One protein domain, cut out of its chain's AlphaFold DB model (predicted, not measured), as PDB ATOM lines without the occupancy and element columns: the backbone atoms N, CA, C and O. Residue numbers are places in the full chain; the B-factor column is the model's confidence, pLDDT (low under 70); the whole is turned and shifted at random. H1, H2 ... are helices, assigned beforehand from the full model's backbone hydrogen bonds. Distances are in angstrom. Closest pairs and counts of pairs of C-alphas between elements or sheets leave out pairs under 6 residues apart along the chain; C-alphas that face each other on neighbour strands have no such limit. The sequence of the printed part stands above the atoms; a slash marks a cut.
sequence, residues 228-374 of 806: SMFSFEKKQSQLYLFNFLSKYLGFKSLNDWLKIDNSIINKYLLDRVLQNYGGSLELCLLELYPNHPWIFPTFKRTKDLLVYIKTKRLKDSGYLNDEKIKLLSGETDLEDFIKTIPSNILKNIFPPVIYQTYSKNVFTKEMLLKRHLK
ATOM      1  N   SER A 228     176.589 126.829 162.799       57.28
ATOM      2  CA  SER A 228     176.656 126.227 164.141       57.28
ATOM      3  C   SER A 228     178.057 125.720 164.508       57.28
ATOM      4  O   SER A 228     178.425 125.723 165.683       57.28
ATOM      5  N   MET A 229     178.865 125.337 163.513       60.03
ATOM      6  CA  MET A 229     180.213 124.801 163.730       60.03
ATOM      7  C   MET A 229     181.264 125.872 164.053       60.03
ATOM      8  O   MET A 229     182.258 125.571 164.717       60.03
ATOM      9  N   PHE A 230     181.072 127.118 163.607       73.69
ATOM     10  CA  PHE A 230     182.081 128.168 163.749       73.69
ATOM     11  C   PHE A 230     181.636 129.269 164.707       73.69
ATOM     12  O   PHE A 230     180.799 130.109 164.393       73.69
ATOM     13  N   SER A 231     182.294 129.341 165.867       81.44
ATOM     14  CA  SER A 231     182.322 130.587 166.636       81.44
ATOM     15  C   SER A 231     183.085 131.628 165.817       81.44
ATOM     16  O   SER A 231     184.317 131.597 165.760       81.44
ATOM     17  N   PHE A 232     182.346 132.532 165.170       84.06
ATOM     18  CA  PHE A 232     182.898 133.579 164.309       84.06
ATOM     19  C   PHE A 232     183.770 134.590 165.056       84.06
ATOM     20  O   PHE A 232     184.443 135.375 164.408       84.06
ATOM     21  N   GLU A 233     183.799 134.574 166.389       87.56
ATOM     22  CA  GLU A 233     184.615 135.472 167.217       87.56
ATOM     23  C   GLU A 233     186.062 134.985 167.379       87.56
ATOM     24  O   GLU A 233     186.976 135.779 167.601       87.56
ATOM     25  N   LYS A 234     186.307 133.673 167.269       94.38
ATOM     26  CA  LYS A 234     187.641 133.104 167.485       94.38
ATOM     27  C   LYS A 234     188.448 133.108 166.192       94.38
ATOM     28  O   LYS A 234     188.077 132.454 165.218       94.38
ATOM     29  N   LYS A 235     189.633 133.726 166.236       95.00
ATOM     30  CA  LYS A 235     190.588 133.790 165.116       95.00
ATOM     31  C   LYS A 235     190.884 132.429 164.465       95.00
ATOM     32  O   LYS A 235     190.970 132.333 163.247       95.00
ATOM     33  N   GLN A 236     191.002 131.361 165.257       95.06
ATOM     34  CA  GLN A 236     191.241 130.005 164.738       95.06
ATOM     35  C   GLN A 236     190.059 129.457 163.921       95.06
ATOM     36  O   GLN A 236     190.275 128.840 162.881       95.06
ATOM     37  N   SER A 237     188.820 129.717 164.350       94.12
ATOM     38  CA  SER A 237     187.615 129.317 163.614       94.12
ATOM     39  C   SER A 237     187.504 130.064 162.287       94.12
ATOM     40  O   SER A 237     187.173 129.471 161.267       94.12
ATOM     41  N   GLN A 238     187.829 131.359 162.288       95.44
ATOM     42  CA  GLN A 238     187.854 132.182 161.079       95.44
ATOM     43  C   GLN A 238     188.927 131.683 160.101       95.44
ATOM     44  O   GLN A 238     188.642 131.505 158.921       95.44
ATOM     45  N   LEU A 239     190.132 131.367 160.591       97.12
ATOM     46  CA  LEU A 239     191.198 130.774 159.778       97.12
ATOM     47  C   LEU A 239     190.761 129.435 159.164       97.12
ATOM     48  O   LEU A 239     191.006 129.184 157.986       97.12
ATOM     49  N   TYR A 240     190.094 128.579 159.945       96.12
ATOM     50  CA  TYR A 240     189.554 127.315 159.446       96.12
ATOM     51  C   TYR A 240     188.513 127.548 158.348       96.12
ATOM     52  O   TYR A 240     188.604 126.919 157.295       96.12
ATOM     53  N   LEU A 241     187.569 128.472 158.556       95.50
ATOM     54  CA  LEU A 241     186.546 128.814 157.569       95.50
ATOM     55  C   LEU A 241     187.171 129.314 156.262       95.50
ATOM     56  O   LEU A 241     186.810 128.830 155.195       95.50
ATOM     57  N   PHE A 242     188.135 130.235 156.326       96.62
ATOM     58  CA  PHE A 242     188.827 130.730 155.134       96.62
ATOM     59  C   PHE A 242     189.638 129.623 154.450       96.62
ATOM     60  O   PHE A 242     189.597 129.487 153.232       96.62
ATOM     61  N   ASN A 243     190.318 128.751 155.193       96.50
ATOM     62  CA  ASN A 243     191.021 127.615 154.590       96.50
ATOM     63  C   ASN A 243     190.052 126.623 153.924       96.50
ATOM     64  O   ASN A 243     190.335 126.116 152.838       96.50
ATOM     65  N   PHE A 244     188.903 126.364 154.550       96.06
ATOM     66  CA  PHE A 244     187.841 125.532 153.993       96.06
ATOM     67  C   PHE A 244     187.278 126.143 152.707       96.06
ATOM     68  O   PHE A 244     187.250 125.474 151.677       96.06
ATOM     69  N   LEU A 245     186.918 127.428 152.732       96.00
ATOM     70  CA  LEU A 245     186.404 128.145 151.567       96.00
ATOM     71  C   LEU A 245     187.437 128.236 150.445       96.00
ATOM     72  O   LEU A 245     187.072 128.078 149.288       96.00
ATOM     73  N   SER A 246     188.724 128.404 150.766       96.75
ATOM     74  CA  SER A 246     189.800 128.389 149.764       96.75
ATOM     75  C   SER A 246     189.799 127.075 148.984       96.75
ATOM     76  O   SER A 246     189.852 127.078 147.759       96.75
ATOM     77  N   LYS A 247     189.686 125.943 149.691       97.00
ATOM     78  CA  LYS A 247     189.608 124.617 149.064       97.00
ATOM     79  C   LYS A 247     188.314 124.447 148.275       97.00
ATOM     80  O   LYS A 247     188.352 123.973 147.146       97.00
ATOM     81  N   TYR A 248     187.189 124.859 148.855       96.06
ATOM     82  CA  TYR A 248     185.869 124.730 148.242       96.06
ATOM     83  C   TYR A 248     185.732 125.547 146.949       96.06
ATOM     84  O   TYR A 248     185.132 125.087 145.983       96.06
ATOM     85  N   LEU A 249     186.325 126.742 146.905       95.25
ATOM     86  CA  LEU A 249     186.337 127.622 145.734       95.25
ATOM     87  C   LEU A 249     187.444 127.269 144.724       95.25
ATOM     88  O   LEU A 249     187.570 127.938 143.701       95.25
ATOM     89  N   GLY A 250     188.249 126.234 144.994       97.25
ATOM     90  CA  GLY A 250     189.331 125.802 144.109       97.25
ATOM     91  C   GLY A 250     190.497 126.789 144.026       97.25
ATOM     92  O   GLY A 250     191.177 126.853 142.999       97.25
ATOM     93  N   PHE A 251     190.739 127.576 145.078       97.88
ATOM     94  CA  PHE A 251     191.871 128.499 145.125       97.88
ATOM     95  C   PHE A 251     193.183 127.734 145.174       97.88
ATOM     96  O   PHE A 251     193.390 126.855 146.013       97.88
ATOM     97  N   LYS A 252     194.091 128.106 144.274       97.75
ATOM     98  CA  LYS A 252     195.429 127.522 144.177       97.75
ATOM     99  C   LYS A 252     196.427 128.276 145.052       97.75
ATOM    100  O   LYS A 252     197.473 127.734 145.392       97.75
ATOM    101  N   SER A 253     196.118 129.520 145.420       97.50
ATOM    102  CA  SER A 253     196.980 130.383 146.227       97.50
ATOM    103  C   SER A 253     196.179 131.349 147.105       97.50
ATOM    104  O   SER A 253     195.025 131.657 146.815       97.50
ATOM    105  N   LEU A 254     196.813 131.910 148.142       97.31
ATOM    106  CA  LEU A 254     196.196 132.968 148.956       97.31
ATOM    107  C   LEU A 254     195.860 134.223 148.131       97.31
ATOM    108  O   LEU A 254     194.905 134.920 148.456       97.31
ATOM    109  N   ASN A 255     196.566 134.477 147.024       97.19
ATOM    110  CA  ASN A 255     196.265 135.597 146.126       97.19
ATOM    111  C   ASN A 255     194.928 135.440 145.386       97.19
ATOM    112  O   ASN A 255     194.393 136.429 144.894       97.19
ATOM    113  N   ASP A 256     194.349 134.238 145.318       97.06
ATOM    114  CA  ASP A 256     193.037 134.051 144.692       97.06
ATOM    115  C   ASP A 256     191.905 134.698 145.506       97.06
ATOM    116  O   ASP A 256     190.885 135.076 144.933       97.06
ATOM    117  N   TRP A 257     192.123 134.962 146.802       96.88
ATOM    118  CA  TRP A 257     191.205 135.760 147.622       96.88
ATOM    119  C   TRP A 257     190.979 137.178 147.079       96.88
ATOM    120  O   TRP A 257     189.930 137.765 147.322       96.88
ATOM    121  N   LEU A 258     191.926 137.712 146.300       95.44
ATOM    122  CA  LEU A 258     191.837 139.034 145.667       95.44
ATOM    123  C   LEU A 258     190.813 139.071 144.523       95.44
ATOM    124  O   LEU A 258     190.337 140.142 144.149       95.44
ATOM    125  N   LYS A 259     190.470 137.899 143.970       95.06
ATOM    126  CA  LYS A 259     189.525 137.739 142.856       95.06
ATOM    127  C   LYS A 259     188.076 137.627 143.327       95.06
ATOM    128  O   LYS A 259     187.171 137.664 142.496       95.06
ATOM    129  N   ILE A 260     187.858 137.469 144.632       94.62
ATOM    130  CA  ILE A 260     186.526 137.347 145.218       94.62
ATOM    131  C   ILE A 260     185.787 138.671 145.098       94.62
ATOM    132  O   ILE A 260     186.311 139.727 145.450       94.62
ATOM    133  N   ASP A 261     184.540 138.594 144.650       91.75
ATOM    134  CA  ASP A 261     183.614 139.713 144.681       91.75
ATOM    135  C   ASP A 261     182.633 139.615 145.862       91.75
ATOM    136  O   ASP A 261     182.546 138.621 146.591       91.75
ATOM    137  N   ASN A 262     181.848 140.674 146.039       87.31
ATOM    138  CA  ASN A 262     180.842 140.747 147.093       87.31
ATOM    139  C   ASN A 262     179.748 139.671 146.969       87.31
ATOM    140  O   ASN A 262     179.114 139.339 147.970       87.31
ATOM    141  N   SER A 263     179.512 139.122 145.772       91.12
ATOM    142  CA  SER A 263     178.487 138.093 145.570       91.12
ATOM    143  C   SER A 263     178.882 136.789 146.260       91.12
ATOM    144  O   SER A 263     178.073 136.192 146.967       91.12
ATOM    145  N   ILE A 264     180.156 136.409 146.156       91.31
ATOM    146  CA  ILE A 264     180.725 135.247 146.841       91.31
ATOM    147  C   ILE A 264     180.748 135.491 148.356       91.31
ATOM    148  O   ILE A 264     180.353 134.612 149.116       91.31
ATOM    149  N   ILE A 265     181.132 136.691 148.808       90.62
ATOM    150  CA  ILE A 265     181.125 137.047 150.241       90.62
ATOM    151  C   ILE A 265     179.734 136.836 150.853       90.62
ATOM    152  O   ILE A 265     179.601 136.177 151.885       90.62
ATOM    153  N   ASN A 266     178.699 137.354 150.192       88.31
ATOM    154  CA  ASN A 266     177.323 137.236 150.667       88.31
ATOM    155  C   ASN A 266     176.807 135.793 150.588       88.31
ATOM    156  O   ASN A 266     176.077 135.357 151.474       88.31
ATOM    157  N   LYS A 267     177.206 135.037 149.558       92.25
ATOM    158  CA  LYS A 267     176.775 133.647 149.355       92.25
ATOM    159  C   LYS A 267     177.274 132.694 150.443       92.25
ATOM    160  O   LYS A 267     176.577 131.743 150.761       92.25
ATOM    161  N   TYR A 268     178.464 132.928 150.998       91.38
ATOM    162  CA  TYR A 268     179.098 132.012 151.957       91.38
ATOM    163  C   TYR A 268     179.100 132.531 153.401       91.38
ATOM    164  O   TYR A 268     179.941 132.112 154.196       91.38
ATOM    165  N   LEU A 269     178.180 133.444 153.747       86.12
ATOM    166  CA  LEU A 269     178.035 134.012 155.099       86.12
ATOM    167  C   LEU A 269     179.340 134.618 155.650       86.12
ATOM    168  O   LEU A 269     179.568 134.678 156.863       86.12
ATOM    169  N   LEU A 270     180.218 135.076 154.751       89.94
ATOM    170  CA  LEU A 270     181.440 135.770 155.140       89.94
ATOM    171  C   LEU A 270     181.115 137.140 155.732       89.94
ATOM    172  O   LEU A 270     181.926 137.670 156.481       89.94
ATOM    173  N   ASP A 271     179.931 137.690 155.466       93.25
ATOM    174  CA  ASP A 271     179.461 138.956 156.023       93.25
ATOM    175  C   ASP A 271     179.586 139.007 157.557       93.25
ATOM    176  O   ASP A 271     180.117 139.981 158.091       93.25
ATOM    177  N   ARG A 272     179.203 137.938 158.267       92.62
ATOM    178  CA  ARG A 272     179.317 137.841 159.732       92.62
ATOM    179  C   ARG A 272     180.762 137.831 160.207       92.62
ATOM    180  O   ARG A 272     181.080 138.482 161.197       92.62
ATOM    181  N   VAL A 273     181.649 137.134 159.500       95.12
ATOM    182  CA  VAL A 273     183.079 137.138 159.839       95.12
ATOM    183  C   VAL A 273     183.691 138.499 159.553       95.12
ATOM    184  O   VAL A 273     184.413 139.038 160.386       95.12
ATOM    185  N   LEU A 274     183.357 139.090 158.408       95.88
ATOM    186  CA  LEU A 274     183.857 140.392 157.999       95.88
ATOM    187  C   LEU A 274     183.375 141.517 158.914       95.88
ATOM    188  O   LEU A 274     184.089 142.507 159.035       95.88
ATOM    189  N   GLN A 275     182.235 141.392 159.602       94.56
ATOM    190  CA  GLN A 275     181.797 142.383 160.597       94.56
ATOM    191  C   GLN A 275     182.831 142.605 161.711       94.56
ATOM    192  O   GLN A 275     183.033 143.752 162.112       94.56
ATOM    193  N   ASN A 276     183.571 141.566 162.117       95.19
ATOM    194  CA  ASN A 276     184.679 141.697 163.076       95.19
ATOM    195  C   ASN A 276     185.843 142.539 162.528       95.19
ATOM    196  O   ASN A 276     186.635 143.086 163.288       95.19
ATOM    197  N   TYR A 277     185.904 142.682 161.205       96.06
ATOM    198  CA  TYR A 277     186.916 143.412 160.446       96.06
ATOM    199  C   TYR A 277     186.343 144.666 159.773       96.06
ATOM    200  O   TYR A 277     186.833 145.112 158.733       96.06
ATOM    201  N   GLY A 278     185.257 145.225 160.318       95.62
ATOM    202  CA  GLY A 278     184.618 146.430 159.778       95.62
ATOM    203  C   GLY A 278     184.019 146.249 158.377       95.62
ATOM    204  O   GLY A 278     183.908 147.217 157.628       95.62
ATOM    205  N   GLY A 279     183.669 145.018 158.002       94.38
ATOM    206  CA  GLY A 279     183.160 144.652 156.681       94.38
ATOM    207  C   GLY A 279     184.238 144.545 155.595       94.38
ATOM    208  O   GLY A 279     183.894 144.445 154.420       94.38
ATOM    209  N   SER A 280     185.528 144.594 155.950       95.00
ATOM    210  CA  SER A 280     186.630 144.602 154.984       95.00
ATOM    211  C   SER A 280     187.304 143.237 154.864       95.00
ATOM    212  O   SER A 280     187.955 142.765 155.799       95.00
ATOM    213  N   LEU A 281     187.205 142.630 153.676       95.56
ATOM    214  CA  LEU A 281     187.946 141.415 153.327       95.56
ATOM    215  C   LEU A 281     189.465 141.633 153.401       95.56
ATOM    216  O   LEU A 281     190.183 140.760 153.874       95.56
ATOM    217  N   GLU A 282     189.946 142.815 153.012       95.81
ATOM    218  CA  GLU A 282     191.360 143.196 153.108       95.81
ATOM    219  C   GLU A 282     191.859 143.160 154.560       95.81
ATOM    220  O   GLU A 282     192.888 142.543 154.840       95.81
ATOM    221  N   LEU A 283     191.115 143.761 155.498       96.56
ATOM    222  CA  LEU A 283     191.494 143.760 156.917       96.56
ATOM    223  C   LEU A 283     191.433 142.350 157.511       96.56
ATOM    224  O   LEU A 283     192.324 141.962 158.265       96.56
ATOM    225  N   CYS A 284     190.420 141.573 157.127       97.00
ATOM    226  CA  CYS A 284     190.283 140.183 157.542       97.00
ATOM    227  C   CYS A 284     191.487 139.338 157.098       97.00
ATOM    228  O   CYS A 284     192.110 138.661 157.914       97.00
ATOM    229  N   LEU A 285     191.875 139.429 155.824       97.19
ATOM    230  CA  LEU A 285     192.987 138.663 155.260       97.19
ATOM    231  C   LEU A 285     194.350 139.092 155.814       97.19
ATOM    232  O   LEU A 285     195.198 138.235 156.066       97.19
ATOM    233  N   LEU A 286     194.546 140.390 156.068       97.50
ATOM    234  CA  LEU A 286     195.726 140.909 156.764       97.50
ATOM    235  C   LEU A 286     195.880 140.308 158.158       97.50
ATOM    236  O   LEU A 286     196.984 139.950 158.562       97.50
ATOM    237  N   GLU A 287     194.782 140.207 158.903       97.69
ATOM    238  CA  GLU A 287     194.838 139.708 160.269       97.69
ATOM    239  C   GLU A 287     194.957 138.181 160.330       97.69
ATOM    240  O   GLU A 287     195.688 137.656 161.180       97.69
ATOM    241  N   LEU A 288     194.260 137.462 159.444       97.44
ATOM    242  CA  LEU A 288     194.289 136.000 159.376       97.44
ATOM    243  C   LEU A 288     195.600 135.466 158.787       97.44
ATOM    244  O   LEU A 288     196.112 134.456 159.272       97.44
ATOM    245  N   TYR A 289     196.186 136.165 157.813       97.88
ATOM    246  CA  TYR A 289     197.407 135.757 157.113       97.88
ATOM    247  C   TYR A 289     198.456 136.885 157.112       97.88
ATOM    248  O   TYR A 289     198.818 137.396 156.049       97.88
ATOM    249  N   PRO A 290     198.995 137.275 158.284       97.44
ATOM    250  CA  PRO A 290     199.869 138.448 158.414       97.44
ATOM    251  C   PRO A 290     201.220 138.301 157.703       97.44
ATOM    252  O   PRO A 290     201.869 139.296 157.397       97.44
ATOM    253  N   ASN A 291     201.645 137.063 157.437       97.81
ATOM    254  CA  ASN A 291     202.915 136.768 156.775       97.81
ATOM    255  C   ASN A 291     202.799 136.725 155.242       97.81
ATOM    256  O   ASN A 291     203.811 136.567 154.564       97.81
ATOM    257  N   HIS A 292     201.585 136.822 154.688       97.69
ATOM    258  CA  HIS A 292     201.379 136.798 153.243       97.69
ATOM    259  C   HIS A 292     201.553 138.213 152.659       97.69
ATOM    260  O   HIS A 292     200.911 139.147 153.147       97.69
ATOM    261  N   PRO A 293     202.400 138.415 151.631       96.75
ATOM    262  CA  PRO A 293     202.642 139.730 151.039       96.75
ATOM    263  C   PRO A 293     201.482 140.148 150.119       96.75
ATOM    264  O   PRO A 293     201.565 140.069 148.895       96.75
ATOM    265  N   TRP A 294     200.374 140.580 150.718       96.12
ATOM    266  CA  TRP A 294     199.173 141.026 150.013       96.12
ATOM    267  C   TRP A 294     199.433 142.237 149.095       96.12
ATOM    268  O   TRP A 294     199.993 143.250 149.518       96.12
ATOM    269  N   ILE A 295     198.950 142.169 147.847       94.50
ATOM    270  CA  ILE A 295     199.032 143.257 146.856       94.50
ATOM    271  C   ILE A 295     197.683 143.995 146.808       94.50
ATOM    272  O   ILE A 295     196.862 143.778 145.917       94.50
ATOM    273  N   PHE A 296     197.437 144.875 147.783       86.19
ATOM    274  CA  PHE A 296     196.130 145.526 147.978       86.19
ATOM    275  C   PHE A 296     195.518 146.272 146.782       86.19
ATOM    276  O   PHE A 296     194.296 146.218 146.642       86.19
ATOM    277  N   PRO A 297     196.294 146.916 145.885       86.94
ATOM    278  CA  PRO A 297     195.727 147.579 144.708       86.94
ATOM    279  C   PRO A 297     194.872 146.669 143.812       86.94
ATOM    280  O   PRO A 297     194.069 147.172 143.033       86.94
ATOM    281  N   THR A 298     195.019 145.346 143.933       82.56
ATOM    282  CA  THR A 298     194.302 144.354 143.120       82.56
ATOM    283  C   THR A 298     192.983 143.866 143.719       82.56
ATOM    284  O   THR A 298     192.255 143.156 143.027       82.56
ATOM    285  N   PHE A 299     192.627 144.242 144.958       81.12
ATOM    286  CA  PHE A 299     191.298 143.914 145.483       81.12
ATOM    287  C   PHE A 299     190.246 144.582 144.603       81.12
ATOM    288  O   PHE A 299     190.149 145.813 144.561       81.12
ATOM    289  N   LYS A 300     189.439 143.762 143.921       71.62
ATOM    290  CA  LYS A 300     188.265 144.224 143.181       71.62
ATOM    291  C   LYS A 300     187.347 144.897 144.203       71.62
ATOM    292  O   LYS A 300     186.768 144.244 145.064       71.62
ATOM    293  N   ARG A 301     187.389 146.230 144.215       57.50
ATOM    294  CA  ARG A 301     187.091 147.059 145.388       57.50
ATOM    295  C   ARG A 301     185.782 146.665 146.082       57.50
ATOM    296  O   ARG A 301     184.692 146.941 145.601       57.50
ATOM    297  N   THR A 302     185.902 146.250 147.338       52.78
ATOM    298  CA  THR A 302     184.836 146.290 148.355       52.78
ATOM    299  C   THR A 302     184.323 147.712 148.638       52.78
ATOM    300  O   THR A 302     183.381 147.862 149.419       52.78
ATOM    301  N   LYS A 303     184.877 148.768 147.999       53.59
ATOM    302  CA  LYS A 303     184.290 150.125 148.032       53.59
ATOM    303  C   LYS A 303     182.811 150.082 147.665       53.59
ATOM    304  O   LYS A 303     182.043 150.773 148.320       53.59
ATOM    305  N   ASP A 304     182.412 149.222 146.733       55.12
ATOM    306  CA  ASP A 304     181.015 149.112 146.315       55.12
ATOM    307  C   ASP A 304     180.123 148.542 147.420       55.12
ATOM    308  O   ASP A 304     178.978 148.954 147.534       55.12
ATOM    309  N   LEU A 305     180.641 147.671 148.299       52.03
ATOM    310  CA  LEU A 305     179.896 147.158 149.454       52.03
ATOM    311  C   LEU A 305     179.755 148.226 150.541       52.03
ATOM    312  O   LEU A 305     178.685 148.394 151.116       52.03
ATOM    313  N   LEU A 306     180.829 148.970 150.818       56.88
ATOM    314  CA  LEU A 306     180.795 150.080 151.771       56.88
ATOM    315  C   LEU A 306     179.887 151.207 151.282       56.88
ATOM    316  O   LEU A 306     179.161 151.775 152.091       56.88
ATOM    317  N   VAL A 307     179.911 151.515 149.984       65.44
ATOM    318  CA  VAL A 307     178.971 152.440 149.347       65.44
ATOM    319  C   VAL A 307     177.568 151.854 149.446       65.44
ATOM    320  O   VAL A 307     176.746 152.455 150.112       65.44
ATOM    321  N   TYR A 308     177.310 150.642 148.956       63.38
ATOM    322  CA  TYR A 308     175.996 149.989 149.001       63.38
ATOM    323  C   TYR A 308     175.381 149.922 150.408       63.38
ATOM    324  O   TYR A 308     174.230 150.310 150.589       63.38
ATOM    325  N   ILE A 309     176.134 149.493 151.428       62.81
ATOM    326  CA  ILE A 309     175.661 149.441 152.822       62.81
ATOM    327  C   ILE A 309     175.350 150.852 153.340       62.81
ATOM    328  O   ILE A 309     174.349 151.037 154.034       62.81
ATOM    329  N   LYS A 310     176.167 151.859 152.997       66.12
ATOM    330  CA  LYS A 310     175.928 153.261 153.377       66.12
ATOM    331  C   LYS A 310     174.711 153.840 152.653       66.12
ATOM    332  O   LYS A 310     173.861 154.426 153.316       66.12
ATOM    333  N   THR A 311     174.587 153.643 151.342       69.06
ATOM    334  CA  THR A 311     173.475 154.144 150.523       69.06
ATOM    335  C   THR A 311     172.161 153.484 150.921       69.06
ATOM    336  O   THR A 311     171.155 154.172 151.043       69.06
ATOM    337  N   LYS A 312     172.166 152.175 151.208       69.25
ATOM    338  CA  LYS A 312     170.987 151.449 151.693       69.25
ATOM    339  C   LYS A 312     170.537 151.955 153.062       69.25
ATOM    340  O   LYS A 312     169.381 152.319 153.207       69.25
ATOM    341  N   ARG A 313     171.449 152.095 154.033       69.94
ATOM    342  CA  ARG A 313     171.110 152.651 155.359       69.94
ATOM    343  C   ARG A 313     170.603 154.093 155.292       69.94
ATOM    344  O   ARG A 313     169.693 154.443 156.029       69.94
ATOM    345  N   LEU A 314     171.174 154.912 154.408       73.44
ATOM    346  CA  LEU A 314     170.727 156.287 154.157       73.44
ATOM    347  C   LEU A 314     169.357 156.354 153.458       73.44
ATOM    348  O   LEU A 314     168.597 157.295 153.689       73.44
ATOM    349  N   LYS A 315     169.041 155.372 152.604       72.81
ATOM    350  CA  LYS A 315     167.722 155.221 151.976       72.81
ATOM    351  C   LYS A 315     166.680 154.781 153.006       72.81
ATOM    352  O   LYS A 315     165.639 155.416 153.123       72.81
ATOM    353  N   ASP A 316     167.003 153.767 153.805       68.69
ATOM    354  CA  ASP A 316     166.130 153.229 154.854       68.69
ATOM    355  C   ASP A 316     165.859 154.262 155.967       68.69
ATOM    356  O   ASP A 316     164.792 154.252 156.575       68.69
ATOM    357  N   SER A 317     166.779 155.208 156.204       74.06
ATOM    358  CA  SER A 317     166.572 156.329 157.132       74.06
ATOM    359  C   SER A 317     165.788 157.508 156.532       74.06
ATOM    360  O   SER A 317     165.706 158.559 157.166       74.06
ATOM    361  N   GLY A 318     165.292 157.394 155.295       82.88
ATOM    362  CA  GLY A 318     164.557 158.451 154.588       82.88
ATOM    363  C   GLY A 318     165.406 159.651 154.150       82.88
ATOM    364  O   GLY A 318     164.863 160.669 153.729       82.88
ATOM    365  N   TYR A 319     166.738 159.562 154.250       70.19
ATOM    366  CA  TYR A 319     167.640 160.690 153.988       70.19
ATOM    367  C   TYR A 319     168.054 160.793 152.514       70.19
ATOM    368  O   TYR A 319     168.315 161.886 151.999       70.19
ATOM    369  N   LEU A 320     168.084 159.653 151.820       77.69
ATOM    370  CA  LEU A 320     168.267 159.562 150.376       77.69
ATOM    371  C   LEU A 320     166.952 159.166 149.699       77.69
ATOM    372  O   LEU A 320     166.469 158.052 149.881       77.69
ATOM    373  N   ASN A 321     166.406 160.072 148.885       82.75
ATOM    374  CA  ASN A 321     165.355 159.749 147.921       82.75
ATOM    375  C   ASN A 321     165.977 159.285 146.589       82.75
ATOM    376  O   ASN A 321     167.176 159.453 146.353       82.75
ATOM    377  N   ASP A 322     165.162 158.700 145.709       73.06
ATOM    378  CA  ASP A 322     165.646 158.109 144.455       73.06
ATOM    379  C   ASP A 322     166.307 159.137 143.507       73.06
ATOM    380  O   ASP A 322     167.207 158.779 142.746       73.06
ATOM    381  N   GLU A 323     165.956 160.426 143.603       71.75
ATOM    382  CA  GLU A 323     166.627 161.516 142.873       71.75
ATOM    383  C   GLU A 323     168.052 161.784 143.376       71.75
ATOM    384  O   GLU A 323     168.985 161.877 142.578       71.75
ATOM    385  N   LYS A 324     168.261 161.840 144.698       71.75
ATOM    386  CA  LYS A 324     169.603 162.003 145.282       71.75
ATOM    387  C   LYS A 324     170.480 160.769 145.059       71.75
ATOM    388  O   LYS A 324     171.691 160.903 144.927       71.75
ATOM    389  N   ILE A 325     169.884 159.577 144.968       65.81
ATOM    390  CA  ILE A 325     170.596 158.335 144.619       65.81
ATOM    391  C   ILE A 325     171.072 158.367 143.159       65.81
ATOM    392  O   ILE A 325     172.202 157.964 142.890       65.81
ATOM    393  N   LYS A 326     170.263 158.894 142.228       60.62
ATOM    394  CA  LYS A 326     170.687 159.109 140.832       60.62
ATOM    395  C   LYS A 326     171.832 160.119 140.722       60.62
ATOM    396  O   LYS A 326     172.781 159.861 139.987       60.62
ATOM    397  N   LEU A 327     171.799 161.203 141.498       58.94
ATOM    398  CA  LEU A 327     172.912 162.160 141.594       58.94
ATOM    399  C   LEU A 327     174.204 161.507 142.110       58.94
ATOM    400  O   LEU A 327     175.261 161.738 141.542       58.94
ATOM    401  N   LEU A 328     174.117 160.616 143.104       53.53
ATOM    402  CA  LEU A 328     175.270 159.863 143.622       53.53
ATOM    403  C   LEU A 328     175.826 158.810 142.652       53.53
ATOM    404  O   LEU A 328     176.965 158.377 142.812       53.53
ATOM    405  N   SER A 329     175.035 158.374 141.669       51.09
ATOM    406  CA  SER A 329     175.506 157.471 140.611       51.09
ATOM    407  C   SER A 329     176.266 158.188 139.487       51.09
ATOM    408  O   SER A 329     176.896 157.519 138.671       51.09
ATOM    409  N   GLY A 330     176.245 159.529 139.463       46.03
ATOM    410  CA  GLY A 330     177.003 160.362 138.533       46.03
ATOM    411  C   GLY A 330     178.143 161.103 139.233       46.03
ATOM    412  O   GLY A 330     177.894 162.052 139.966       46.03
ATOM    413  N   GLU A 331     179.379 160.647 139.004       43.94
ATOM    414  CA  GLU A 331     180.678 161.347 139.150       43.94
ATOM    415  C   GLU A 331     180.926 162.293 140.349       43.94
ATOM    416  O   GLU A 331     181.875 163.074 140.330       43.94
ATOM    417  N   THR A 332     180.158 162.232 141.433       45.94
ATOM    418  CA  THR A 332     180.450 163.026 142.634       45.94
ATOM    419  C   THR A 332     181.381 162.248 143.555       45.94
ATOM    420  O   THR A 332     181.090 161.111 143.936       45.94
ATOM    421  N   ASP A 333     182.511 162.857 143.926       60.84
ATOM    422  CA  ASP A 333     183.447 162.259 144.876       60.84
ATOM    423  C   ASP A 333     182.737 162.019 146.219       60.84
ATOM    424  O   ASP A 333     182.191 162.930 146.851       60.84
ATOM    425  N   LEU A 334     182.735 160.757 146.659       49.44
ATOM    426  CA  LEU A 334     182.129 160.301 147.911       49.44
ATOM    427  C   LEU A 334     182.641 161.110 149.113       49.44
ATOM    428  O   LEU A 334     181.923 161.274 150.102       49.44
ATOM    429  N   GLU A 335     183.877 161.605 149.042       51.72
ATOM    430  CA  GLU A 335     184.483 162.403 150.103       51.72
ATOM    431  C   GLU A 335     183.839 163.791 150.234       51.72
ATOM    432  O   GLU A 335     183.651 164.270 151.355       51.72
ATOM    433  N   ASP A 336     183.412 164.399 149.126       61.75
ATOM    434  CA  ASP A 336     182.704 165.680 149.131       61.75
ATOM    435  C   ASP A 336     181.244 165.518 149.547       61.75
ATOM    436  O   ASP A 336     180.742 166.314 150.341       61.75
ATOM    437  N   PHE A 337     180.587 164.424 149.152       68.88
ATOM    438  CA  PHE A 337     179.243 164.118 149.640       68.88
ATOM    439  C   PHE A 337     179.212 163.909 151.162       68.88
ATOM    440  O   PHE A 337     178.352 164.468 151.842       68.88
ATOM    441  N   ILE A 338     180.172 163.174 151.734       61.31
ATOM    442  CA  ILE A 338     180.237 162.953 153.191       61.31
ATOM    443  C   ILE A 338     180.383 164.278 153.958       61.31
ATOM    444  O   ILE A 338     179.817 164.402 155.045       61.31
ATOM    445  N   LYS A 339     181.074 165.284 153.399       67.56
ATOM    446  CA  LYS A 339     181.186 166.625 154.007       67.56
ATOM    447  C   LYS A 339     179.851 167.377 154.048       67.56
ATOM    448  O   LYS A 339     179.691 168.248 154.896       67.56
ATOM    449  N   THR A 340     178.901 167.044 153.173       68.38
ATOM    450  CA  THR A 340     177.573 167.684 153.138       68.38
ATOM    451  C   THR A 340     176.576 167.101 154.142       68.38
ATOM    452  O   THR A 340     175.546 167.722 154.399       68.38
ATOM    453  N   ILE A 341     176.858 165.936 154.744       73.38
ATOM    454  CA  ILE A 341     175.947 165.301 155.709       73.38
ATOM    455  C   ILE A 341     176.127 165.943 157.097       73.38
ATOM    456  O   ILE A 341     177.231 165.904 157.649       73.38
ATOM    457  N   PRO A 342     175.054 166.467 157.723       75.69
ATOM    458  CA  PRO A 342     175.105 167.003 159.081       75.69
ATOM    459  C   PRO A 342     175.677 166.009 160.108       75.69
ATOM    460  O   PRO A 342     175.363 164.816 160.119       75.69
ATOM    461  N   SER A 343     176.519 166.502 161.021       58.19
ATOM    462  CA  SER A 343     177.285 165.670 161.966       58.19
ATOM    463  C   SER A 343     176.422 164.878 162.960       58.19
ATOM    464  O   SER A 343     176.819 163.801 163.407       58.19
ATOM    465  N   ASN A 344     175.224 165.368 163.284       63.91
ATOM    466  CA  ASN A 344     174.216 164.664 164.085       63.91
ATOM    467  C   ASN A 344     173.648 163.425 163.371       63.91
ATOM    468  O   ASN A 344     173.279 162.460 164.031       63.91
ATOM    469  N   ILE A 345     173.637 163.418 162.040       66.06
ATOM    470  CA  ILE A 345     173.100 162.326 161.222       66.06
ATOM    471  C   ILE A 345     174.160 161.249 161.004       66.06
ATOM    472  O   ILE A 345     173.875 160.062 161.158       66.06
ATOM    473  N   LEU A 346     175.419 161.646 160.797       55.62
ATOM    474  CA  LEU A 346     176.555 160.715 160.779       55.62
ATOM    475  C   LEU A 346     176.650 159.895 162.081       55.62
ATOM    476  O   LEU A 346     176.932 158.700 162.032       55.62
ATOM    477  N   LYS A 347     176.350 160.495 163.241       53.47
ATOM    478  CA  LYS A 347     176.337 159.791 164.539       53.47
ATOM    479  C   LYS A 347     175.281 158.686 164.638       53.47
ATOM    480  O   LYS A 347     175.521 157.706 165.332       53.47
ATOM    481  N   ASN A 348     174.154 158.827 163.942       50.47
ATOM    482  CA  ASN A 348     173.054 157.859 163.980       50.47
ATOM    483  C   ASN A 348     173.209 156.740 162.932       50.47
ATOM    484  O   ASN A 348     172.623 155.672 163.076       50.47
ATOM    485  N   ILE A 349     174.016 156.962 161.887       49.06
ATOM    486  CA  ILE A 349     174.232 156.005 160.787       49.06
ATOM    487  C   ILE A 349     175.396 155.039 161.075       49.06
ATOM    488  O   ILE A 349     175.396 153.893 160.607       49.06
ATOM    489  N   PHE A 350     176.400 155.480 161.840       43.56
ATOM    490  CA  PHE A 350     177.588 154.687 162.158       43.56
ATOM    491  C   PHE A 350     177.542 154.140 163.594       43.56
ATOM    492  O   PHE A 350     177.326 154.911 164.526       43.56
ATOM    493  N   PRO A 351     177.830 152.839 163.814       44.38
ATOM    494  CA  PRO A 351     178.030 152.304 165.156       44.38
ATOM    495  C   PRO A 351     179.078 153.125 165.930       44.38
ATOM    496  O   PRO A 351     180.075 153.541 165.321       44.38
ATOM    497  N   PRO A 352     178.928 153.309 167.258       39.84
ATOM    498  CA  PRO A 352     179.799 154.177 168.059       39.84
ATOM    499  C   PRO A 352     181.299 153.888 167.887       39.84
ATOM    500  O   PRO A 352     182.108 154.813 167.858       39.84
ATOM    501  N   VAL A 353     181.664 152.616 167.689       37.56
ATOM    502  CA  VAL A 353     183.049 152.154 167.491       37.56
ATOM    503  C   VAL A 353     183.648 152.658 166.168       37.56
ATOM    504  O   VAL A 353     184.805 153.072 166.131       37.56
ATOM    505  N   ILE A 354     182.866 152.713 165.085       43.41
ATOM    506  CA  ILE A 354     183.332 153.164 163.763       43.41
ATOM    507  C   ILE A 354     183.444 154.693 163.726       43.41
ATOM    508  O   ILE A 354     184.466 155.218 163.287       43.41
ATOM    509  N   TYR A 355     182.450 155.415 164.256       40.47
ATOM    510  CA  TYR A 355     182.476 156.882 164.319       40.47
ATOM    511  C   TYR A 355     183.623 157.400 165.204       40.47
ATOM    512  O   TYR A 355     184.304 158.363 164.847       40.47
ATOM    513  N   GLN A 356     183.900 156.740 166.334       39.28
ATOM    514  CA  GLN A 356     185.032 157.086 167.200       39.28
ATOM    515  C   GLN A 356     186.387 156.757 166.561       39.28
ATOM    516  O   GLN A 356     187.322 157.538 166.719       39.28
ATOM    517  N   THR A 357     186.495 155.668 165.792       39.03
ATOM    518  CA  THR A 357     187.741 155.313 165.086       39.03
ATOM    519  C   THR A 357     188.024 156.267 163.920       39.03
ATOM    520  O   THR A 357     189.168 156.656 163.710       39.03
ATOM    521  N   TYR A 358     186.993 156.726 163.203       36.69
ATOM    522  CA  TYR A 358     187.140 157.668 162.085       36.69
ATOM    523  C   TYR A 358     187.395 159.116 162.541       36.69
ATOM    524  O   TYR A 358     188.146 159.840 161.893       36.69
ATOM    525  N   SER A 359     186.788 159.548 163.654       39.06
ATOM    526  CA  SER A 359     186.925 160.924 164.160       39.06
ATOM    527  C   SER A 359     188.187 161.161 164.994       39.06
ATOM    528  O   SER A 359     188.636 162.301 165.082       39.06
ATOM    529  N   LYS A 360     188.781 160.118 165.595       35.16
ATOM    530  CA  LYS A 360     189.913 160.262 166.533       35.16
ATOM    531  C   LYS A 360     191.276 159.828 165.984       35.16
ATOM    532  O   LYS A 360     192.285 160.123 166.620       35.16
ATOM    533  N   ASN A 361     191.349 159.149 164.837       34.81
ATOM    534  CA  ASN A 361     192.594 158.532 164.368       34.81
ATOM    535  C   ASN A 361     193.212 159.280 163.170       34.81
ATOM    536  O   ASN A 361     193.079 158.883 162.012       34.81
ATOM    537  N   VAL A 362     193.938 160.369 163.462       37.72
ATOM    538  CA  VAL A 362     194.755 161.133 162.489       37.72
ATOM    539  C   VAL A 362     195.774 160.224 161.778       37.72
ATOM    540  O   VAL A 362     196.070 160.422 160.602       37.72
ATOM    541  N   PHE A 363     196.218 159.154 162.444       33.81
ATOM    542  CA  PHE A 363     197.222 158.208 161.954       33.81
ATOM    543  C   PHE A 363     196.767 157.405 160.721       33.81
ATOM    544  O   PHE A 363     197.566 157.148 159.824       33.81
ATOM    545  N   THR A 364     195.480 157.051 160.619       41.75
ATOM    546  CA  THR A 364     194.945 156.305 159.463       41.75
ATOM    547  C   THR A 364     194.812 157.205 158.231       41.75
ATOM    548  O   THR A 364     195.107 156.771 157.119       41.75
ATOM    549  N   LYS A 365     194.462 158.487 158.429       36.22
ATOM    550  CA  LYS A 365     194.454 159.508 157.367       36.22
ATOM    551  C   LYS A 365     195.867 159.816 156.874       36.22
ATOM    552  O   LYS A 365     196.104 159.815 155.672       36.22
ATOM    553  N   GLU A 366     196.820 160.013 157.783       37.72
ATOM    554  CA  GLU A 366     198.197 160.374 157.433       37.72
ATOM    555  C   GLU A 366     198.974 159.205 156.800       37.72
ATOM    556  O   GLU A 366     199.759 159.417 155.880       37.72
ATOM    557  N   MET A 367     198.732 157.961 157.231       43.09
ATOM    558  CA  MET A 367     199.378 156.765 156.671       43.09
ATOM    559  C   MET A 367     198.873 156.432 155.258       43.09
ATOM    560  O   MET A 367     199.674 156.055 154.398       43.09
ATOM    561  N   LEU A 368     197.572 156.608 154.995       38.22
ATOM    562  CA  LEU A 368     196.993 156.451 153.656       38.22
ATOM    563  C   LEU A 368     197.422 157.596 152.722       38.22
ATOM    564  O   LEU A 368     197.800 157.331 151.583       38.22
ATOM    565  N   LEU A 369     197.481 158.838 153.219       38.81
ATOM    566  CA  LEU A 369     197.936 160.004 152.452       38.81
ATOM    567  C   LEU A 369     199.442 159.938 152.132       38.81
ATOM    568  O   LEU A 369     199.833 160.156 150.988       38.81
ATOM    569  N   LYS A 370     200.294 159.542 153.092       41.22
ATOM    570  CA  LYS A 370     201.742 159.348 152.874       41.22
ATOM    571  C   LYS A 370     202.039 158.201 151.903       41.22
ATOM    572  O   LYS A 370     202.986 158.307 151.130       41.22
ATOM    573  N   ARG A 371     201.239 157.124 151.888       43.19
ATOM    574  CA  ARG A 371     201.372 156.043 150.888       43.19
ATOM    575  C   ARG A 371     200.867 156.445 149.502       43.19
ATOM    576  O   ARG A 371     201.500 156.070 148.523       43.19
ATOM    577  N   HIS A 372     199.793 157.231 149.414       36.38
ATOM    578  CA  HIS A 372     199.268 157.736 148.143       36.38
ATOM    579  C   HIS A 372     200.215 158.763 147.492       36.38
ATOM    580  O   HIS A 372     200.494 158.678 146.299       36.38
ATOM    581  N   LEU A 373     200.809 159.665 148.285       37.44
ATOM    582  CA  LEU A 373     201.811 160.631 147.810       37.44
ATOM    583  C   LEU A 373     203.138 159.965 147.413       37.44
ATOM    584  O   LEU A 373     203.770 160.397 146.452       37.44
ATOM    585  N   LYS A 374     203.535 158.875 148.088       37.97
ATOM    586  CA  LYS A 374     204.705 158.071 147.696       37.97
ATOM    587  C   LYS A 374     204.508 157.361 146.347       37.97
ATOM    588  O   LYS A 374     205.490 157.159 145.645       37.97
TER     589      LYS A 374
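What this domain is: This is residues 228 to 374 of the 806 residues of a protein of Dictyostelium purpureum (UniProt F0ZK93). Two small helical lobes stand next to each other, joined by a long link, residues 289 to 302, and a tail sticks out from the second. The first lobe gathers H1 to H5, with the first part of H1, residues 235 to 239, meeting H5 near its last residue, Leu 288; the second is a loose grouping of H6 to H9 and the first part of H10, and residues 357 to 374, with H11, stand free. The printed part has 147 residues with eleven named helices, H1 to H11 in order along the chain, and no named strand; the class is all helix. It is only just compact, close to loose, with a radius of gyration of the C-alphas of 17.2 A and spans of 44 by 39 by 29 A.

How they stand to each other: H1, residues 235 to 248, and H5, residues 281 to 288, only just touch, with 3 pairs of C-alphas within 8 A, at a steep tilt of 62 degrees, opposite ways; H1 does so with residues 235 to 239 alone, and the closest C-alphas, of Leu 239 and Leu 288, are 6.1 A apart. H2, residues 254 to 259, is close to H1 but not clearly touching, C-alphas 246 and 257 being closest at 7.8 A, and near H5. H4, residues 270 to 275, is close to H5 but not clearly touching, about perpendicular at 80 degrees, with C-alphas 274 and 281 closest at 6.3 A. H3, residues 262 to 267, is close but not clearly touching to H4, C-alphas 265 and 271 being closest at 6.3 A, and to H6, residues 303 to 316, C-alphas 262 and 305 being closest at 6.9 A. H6 is also close but not clearly touching to H7, residues 322 to 328, at a shallow tilt of 29 degrees, opposite ways, with C-alphas 311 and 325 closest at 7.8 A. H9, residues 343 to 349, is close to H6 but not clearly touching, about perpendicular at 82 degrees, with C-alphas 313 and 349 closest at 7.1 A. H10, residues 352 to 360, is close to H9 but not clearly touching, with C-alphas 347 and 355 closest at 6.8 A. H8, residues 334 to 340, is apart from H6 and H9, and only just from H7, at 8.1 A. H11, residues 362 to 374, meets H10 only through their link. Every O i to N i+4 pair is within hydrogen-bond range in H1, H3 to H8, H10 and H11; H9 has 2 of 3, and H2 has 0 of 2 but 3 of 3 O i to N i+3 pairs.

Where its parts are: H1 begins at C-alpha 235 (190.588, 133.790, 165.116) and is 19.7 A long. H6, 19.6 A, begins at C-alpha 303 (184.290, 150.125, 148.032). H11, 18.1 A, ends at C-alpha 374 (204.705, 158.071, 147.696).

The domain as a whole: The two C-alphas farthest apart, of Lys 252 and Asn 344, are 47.2 A apart. The printed part has no cut. The link from H5 to H6, 14 residues, is long; the other links are tight. The mean pLDDT of the printed part is 73.5, and 64 residues are under 70, among them 301 to 313 and 343 to 374.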